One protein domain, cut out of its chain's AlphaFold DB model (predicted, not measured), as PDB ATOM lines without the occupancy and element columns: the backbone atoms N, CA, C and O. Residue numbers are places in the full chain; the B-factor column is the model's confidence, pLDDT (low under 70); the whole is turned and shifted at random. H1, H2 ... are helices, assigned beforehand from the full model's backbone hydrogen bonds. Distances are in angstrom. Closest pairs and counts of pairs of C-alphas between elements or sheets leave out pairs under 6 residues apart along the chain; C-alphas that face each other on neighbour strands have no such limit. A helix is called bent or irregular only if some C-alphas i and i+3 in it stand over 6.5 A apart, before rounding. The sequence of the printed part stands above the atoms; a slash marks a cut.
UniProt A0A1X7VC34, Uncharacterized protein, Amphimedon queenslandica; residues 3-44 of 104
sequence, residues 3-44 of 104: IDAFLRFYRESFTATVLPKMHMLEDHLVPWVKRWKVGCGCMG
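What this domain is: This is residues 3 to 44 of the 104 residues of an uncharacterized protein of Amphimedon queenslandica (UniProt A0A1X7VC34). You are looking at a long, loose helical hairpin whose two arms are set far out of step: H2, a helix with a kink, makes one arm, and H1 meets it only through residues 22 to 26 of H2. At the other end the link after H2 folds the chain back to the short helix H3, beside residues 29 to 33 of H2. The printed part has 42 residues with three named helices, H1, H2 and H3 in that order, and no named strand; the class is all helix. The whole is loose, with a radius of gyration of the C-alphas of 12.1 A, and elongated, spanning 34 by 18 by 11 A.

How they stand to each other: Start with H1, residues 3 to 13, and go on to H2, residues 20 to 36. These two form a helical hairpin and touch, the closest C-alphas being those of Ile 3 and Glu 26, 6.1 A apart. They run opposite ways at a shallow tilt of 10 degrees. Near residue 28 you will find a kink of 52 degrees in H2, which is irregular: C-alphas 27 and 30 are 7.2 A apart. H3, residues 40 to 43, only just touches H2, with 3 pairs of C-alphas within 8 A, the closest being Val 33 and Cys 40 at 7.2 A. H1 and H3 are apart. In H1 every O i to N i+4 pair is within hydrogen-bond range, in H2 10 of 13 are, and H3 is too short for such a pair.

Where its parts are: Find C-alpha 3 at (-50.237, -44.643, -34.406); from there H1 runs 15.3 A to C-alpha 13. H2 begins at C-alpha 20, at (-45.094, -45.162, -47.620), and runs 21.2 A to C-alpha 36. H3 measures 5.3 A from C-alpha 40 to C-alpha 43, at (-58.062, -32.564, -49.277).

The domain as a whole: Look to Thr 15 and Lys 37 for the two C-alphas farthest apart, 35.4 A. Residues 11 to 17, of which 11 to 13 belong to H1, stand free, and so do residues 33 to 38, of which 33 to 36 belong to H2. The link from H1 to H2 is short, and that from H2 to H3 is tight. The printed part has no cut; its mean pLDDT is 91.9, and no printed residue is under 70.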
ATOM      1  N   ILE A   3     -50.947 -44.388 -33.145       92.94
ATOM      2  CA  ILE A   3     -50.237 -44.643 -34.406       92.94
ATOM      3  C   ILE A   3     -48.853 -45.243 -34.123       92.94
ATOM      4  O   ILE A   3     -48.531 -46.300 -34.658       92.94
ATOM      5  N   ASP A   4     -48.078 -44.631 -33.222       93.00
ATOM      6  CA  ASP A   4     -46.731 -45.113 -32.877       93.00
ATOM      7  C   ASP A   4     -46.784 -46.513 -32.245       93.00
ATOM      8  O   ASP A   4     -45.949 -47.369 -32.528       93.00
ATOM      9  N   ALA A   5     -47.793 -46.774 -31.404       95.12
ATOM     10  CA  ALA A   5     -47.983 -48.088 -30.793       95.12
ATOM     11  C   ALA A   5     -48.285 -49.167 -31.845       95.12
ATOM     12  O   ALA A   5     -47.702 -50.250 -31.791       95.12
ATOM     13  N   PHE A   6     -49.148 -48.856 -32.818       93.75
ATOM     14  CA  PHE A   6     -49.456 -49.747 -33.934       93.75
ATOM     15  C   PHE A   6     -48.226 -50.020 -34.810       93.75
ATOM     16  O   PHE A   6     -47.953 -51.174 -35.134       93.75
ATOM     17  N   LEU A   7     -47.455 -48.990 -35.170       93.69
ATOM     18  CA  LEU A   7     -46.297 -49.169 -36.050       93.69
ATOM     19  C   LEU A   7     -45.113 -49.835 -35.361       93.69
ATOM     20  O   LEU A   7     -44.375 -50.573 -36.012       93.69
ATOM     21  N   ARG A   8     -44.956 -49.653 -34.049       93.81
ATOM     22  CA  ARG A   8     -44.029 -50.460 -33.251       93.81
ATOM     23  C   ARG A   8     -44.414 -51.940 -33.291       93.81
ATOM     24  O   ARG A   8     -43.591 -52.754 -33.689       93.81
ATOM     25  N   PHE A   9     -45.672 -52.266 -32.991       94.75
ATOM     26  CA  PHE A   9     -46.171 -53.641 -33.083       94.75
ATOM     27  C   PHE A   9     -45.972 -54.234 -34.486       94.75
ATOM     28  O   PHE A   9     -45.541 -55.377 -34.615       94.75
ATOM     29  N   TYR A  10     -46.243 -53.457 -35.541       94.44
ATOM     30  CA  TYR A  10     -46.059 -53.896 -36.924       94.44
ATOM     31  C   TYR A  10     -44.597 -54.258 -37.222       94.44
ATOM     32  O   TYR A  10     -44.333 -55.320 -37.779       94.44
ATOM     33  N   ARG A  11     -43.646 -53.407 -36.816       93.12
ATOM     34  CA  ARG A  11     -42.207 -53.659 -37.003       93.12
ATOM     35  C   ARG A  11     -41.706 -54.871 -36.218       93.12
ATOM     36  O   ARG A  11     -40.803 -55.551 -36.680       93.12
ATOM     37  N   GLU A  12     -42.267 -55.118 -35.037       95.06
ATOM     38  CA  GLU A  12     -41.883 -56.248 -34.181       95.06
ATOM     39  C   GLU A  12     -42.494 -57.572 -34.655       95.06
ATOM     40  O   GLU A  12     -41.874 -58.624 -34.531       95.06
ATOM     41  N   SER A  13     -43.707 -57.524 -35.208       95.94
ATOM     42  CA  SER A  13     -44.479 -58.724 -35.556       95.94
ATOM     43  C   SER A  13     -44.232 -59.219 -36.977       95.94
ATOM     44  O   SER A  13     -44.490 -60.384 -37.275       95.94
ATOM     45  N   PHE A  14     -43.765 -58.345 -37.869       92.81
ATOM     46  CA  PHE A  14     -43.582 -58.663 -39.279       92.81
ATOM     47  C   PHE A  14     -42.178 -58.275 -39.737       92.81
ATOM     48  O   PHE A  14     -41.689 -57.192 -39.444       92.81
ATOM     49  N   THR A  15     -41.566 -59.112 -40.573       89.50
ATOM     50  CA  THR A  15     -40.309 -58.796 -41.278       89.50
ATOM     51  C   THR A  15     -40.521 -57.871 -42.487       89.50
ATOM     52  O   THR A  15     -39.634 -57.708 -43.324       89.50
ATOM     53  N   ALA A  16     -41.716 -57.290 -42.614       84.25
ATOM     54  CA  ALA A  16     -42.126 -56.488 -43.753       84.25
ATOM     55  C   ALA A  16     -41.637 -55.038 -43.641       84.25
ATOM     56  O   ALA A  16     -41.628 -54.433 -42.569       84.25
ATOM     57  N   THR A  17     -41.296 -54.445 -44.784       90.25
ATOM     58  CA  THR A  17     -40.949 -53.024 -44.869       90.25
ATOM     59  C   THR A  17     -42.166 -52.145 -44.585       90.25
ATOM     60  O   THR A  17     -43.271 -52.405 -45.067       90.25
ATOM     61  N   VAL A  18     -41.958 -51.047 -43.857       91.56
ATOM     62  CA  VAL A  18     -42.991 -50.030 -43.622       91.56
ATOM     63  C   VAL A  18     -43.393 -49.382 -44.948       91.56
ATOM     64  O   VAL A  18     -42.566 -48.817 -45.664       91.56
ATOM     65  N   LEU A  19     -44.683 -49.449 -45.278       93.19
ATOM     66  CA  LEU A  19     -45.205 -48.862 -46.510       93.19
ATOM     67  C   LEU A  19     -45.177 -47.326 -46.450       93.19
ATOM     68  O   LEU A  19     -45.413 -46.752 -45.384       93.19
ATOM     69  N   PRO A  20     -45.052 -46.625 -47.592       94.25
ATOM     70  CA  PRO A  20     -45.094 -45.162 -47.620       94.25
ATOM     71  C   PRO A  20     -46.330 -44.565 -46.930       94.25
ATOM     72  O   PRO A  20     -46.226 -43.574 -46.219       94.25
ATOM     73  N   LYS A  21     -47.507 -45.196 -47.066       91.44
ATOM     74  CA  LYS A  21     -48.737 -44.749 -46.381       91.44
ATOM     75  C   LYS A  21     -48.644 -44.848 -44.856       91.44
ATOM     76  O   LYS A  21     -49.220 -44.016 -44.167       91.44
ATOM     77  N   MET A  22     -47.936 -45.852 -44.345       94.00
ATOM     78  CA  MET A  22     -47.709 -46.028 -42.913       94.00
ATOM     79  C   MET A  22     -46.732 -44.976 -42.385       94.00
ATOM     80  O   MET A  22     -47.028 -44.342 -41.382       94.00
ATOM     81  N   HIS A  23     -45.642 -44.703 -43.108       93.31
ATOM     82  CA  HIS A  23     -44.725 -43.609 -42.768       93.31
ATOM     83  C   HIS A  23     -45.426 -42.237 -42.788       93.31
ATOM     84  O   HIS A  23     -45.274 -41.438 -41.870       93.31
ATOM     85  N   MET A  24     -46.279 -41.981 -43.788       93.75
ATOM     86  CA  MET A  24     -47.113 -40.771 -43.831       93.75
ATOM     87  C   MET A  24     -48.035 -40.650 -42.611       93.75
ATOM     88  O   MET A  24     -48.270 -39.544 -42.122       93.75
ATOM     89  N   LEU A  25     -48.563 -41.776 -42.125       92.81
ATOM     90  CA  LEU A  25     -49.414 -41.809 -40.943       92.81
ATOM     91  C   LEU A  25     -48.625 -41.483 -39.667       92.81
ATOM     92  O   LEU A  25     -49.104 -40.691 -38.859       92.81
ATOM     93  N   GLU A  26     -47.440 -42.074 -39.515       94.12
ATOM     94  CA  GLU A  26     -46.549 -41.901 -38.361       94.12
ATOM     95  C   GLU A  26     -46.026 -40.472 -38.243       94.12
ATOM     96  O   GLU A  26     -46.269 -39.791 -37.247       94.12
ATOM     97  N   ASP A  27     -45.369 -39.996 -39.299       94.56
ATOM     98  CA  ASP A  27     -44.480 -38.843 -39.188       94.56
ATOM     99  C   ASP A  27     -45.120 -37.551 -39.704       94.56
ATOM    100  O   ASP A  27     -44.733 -36.454 -39.300       94.56
ATOM    101  N   HIS A  28     -46.135 -37.649 -40.571       93.75
ATOM    102  CA  HIS A  28     -46.639 -36.489 -41.319       93.75
ATOM    103  C   HIS A  28     -48.082 -36.111 -40.984       93.75
ATOM    104  O   HIS A  28     -48.427 -34.926 -41.032       93.75
ATOM    105  N   LEU A  29     -48.932 -37.069 -40.594       92.44
ATOM    106  CA  LEU A  29     -50.356 -36.802 -40.367       92.44
ATOM    107  C   LEU A  29     -50.593 -35.813 -39.218       92.44
ATOM    108  O   LEU A  29     -51.343 -34.846 -39.375       92.44
ATOM    109  N   VAL A  30     -49.968 -36.032 -38.059       91.44
ATOM    110  CA  VAL A  30     -50.181 -35.173 -36.883       91.44
ATOM    111  C   VAL A  30     -49.661 -33.747 -37.126       91.44
ATOM    112  O   VAL A  30     -50.421 -32.805 -36.867       91.44
ATOM    113  N   PRO A  31     -48.437 -33.530 -37.656       93.69
ATOM    114  CA  PRO A  31     -47.989 -32.196 -38.057       93.69
ATOM    115  C   PRO A  31     -48.918 -31.517 -39.071       93.69
ATOM    116  O   PRO A  31     -49.225 -30.333 -38.914       93.69
ATOM    117  N   TRP A  32     -49.415 -32.256 -40.068       92.88
ATOM    118  CA  TRP A  32     -50.350 -31.732 -41.062       92.88
ATOM    119  C   TRP A  32     -51.638 -31.212 -40.420       92.88
ATOM    120  O   TRP A  32     -51.994 -30.048 -40.602       92.88
ATOM    121  N   VAL A  33     -52.320 -32.047 -39.630       93.31
ATOM    122  CA  VAL A  33     -53.591 -31.674 -38.987       93.31
ATOM    123  C   VAL A  33     -53.384 -30.499 -38.032       93.31
ATOM    124  O   VAL A  33     -54.198 -29.575 -37.991       93.31
ATOM    125  N   LYS A  34     -52.259 -30.470 -37.304       94.06
ATOM    126  CA  LYS A  34     -51.914 -29.344 -36.428       94.06
ATOM    127  C   LYS A  34     -51.707 -28.040 -37.197       94.06
ATOM    128  O   LYS A  34     -52.115 -27.002 -36.673       94.06
ATOM    129  N   ARG A  35     -51.091 -28.085 -38.383       95.56
ATOM    130  CA  ARG A  35     -50.829 -26.913 -39.231       95.56
ATOM    131  C   ARG A  35     -52.100 -26.393 -39.891       95.56
ATOM    132  O   ARG A  35     -52.394 -25.211 -39.783       95.56
ATOM    133  N   TRP A  36     -52.843 -27.271 -40.555       93.69
ATOM    134  CA  TRP A  36     -53.947 -26.875 -41.431       93.69
ATOM    135  C   TRP A  36     -55.310 -26.858 -40.743       93.69
ATOM    136  O   TRP A  36     -56.262 -26.333 -41.309       93.69
ATOM    137  N   LYS A  37     -55.416 -27.427 -39.534       94.12
ATOM    138  CA  LYS A  37     -56.653 -27.494 -38.731       94.12
ATOM    139  C   LYS A  37     -57.830 -28.170 -39.441       94.12
ATOM    140  O   LYS A  37     -58.972 -28.028 -39.021       94.12
ATOM    141  N   VAL A  38     -57.544 -28.950 -40.478       90.62
ATOM    142  CA  VAL A  38     -58.510 -29.748 -41.232       90.62
ATOM    143  C   VAL A  38     -57.991 -31.173 -41.374       90.62
ATOM    144  O   VAL A  38     -56.780 -31.411 -41.415       90.62
ATOM    145  N   GLY A  39     -58.908 -32.136 -41.445       87.56
ATOM    146  CA  GLY A  39     -58.551 -33.525 -41.719       87.56
ATOM    147  C   GLY A  39     -58.055 -33.697 -43.157       87.56
ATOM    148  O   GLY A  39     -58.589 -33.080 -44.078       87.56
ATOM    149  N   CYS A  40     -57.078 -34.584 -43.379       86.88
ATOM    150  CA  CYS A  40     -56.559 -34.874 -44.726       86.88
ATOM    151  C   CYS A  40     -57.644 -35.350 -45.704       86.88
ATOM    152  O   CYS A  40     -57.506 -35.151 -46.907       86.88
ATOM    153  N   GLY A  41     -58.737 -35.936 -45.200       85.31
ATOM    154  CA  GLY A  41     -59.880 -36.353 -46.015       85.31
ATOM    155  C   GLY A  41     -60.555 -35.200 -46.765       85.31
ATOM    156  O   GLY A  41     -61.003 -35.396 -47.889       85.31
ATOM    157  N   CYS A  42     -60.546 -33.984 -46.209       84.38
ATOM    158  CA  CYS A  42     -61.084 -32.792 -46.875       84.38
ATOM    159  C   CYS A  42     -60.250 -32.362 -48.094       84.38
ATOM    160  O   CYS A  42     -60.752 -31.648 -48.953       84.38
ATOM    161  N   MET A  43     -58.992 -32.804 -48.167       82.81
ATOM    162  CA  MET A  43     -58.062 -32.564 -49.277       82.81
ATOM    163  C   MET A  43     -57.807 -33.849 -50.088       82.81
ATOM    164  O   MET A  43     -56.826 -33.956 -50.823       82.81
ATOM    165  N   GLY A  44     -58.658 -34.864 -49.912       81.75
ATOM    166  CA  GLY A  44     -58.540 -36.144 -50.596       81.75
ATOM    167  C   GLY A  44     -58.919 -36.071 -52.078       81.75
ATOM    168  O   GLY A  44     -59.564 -35.138 -52.547       81.75
TER     169      GLY A  44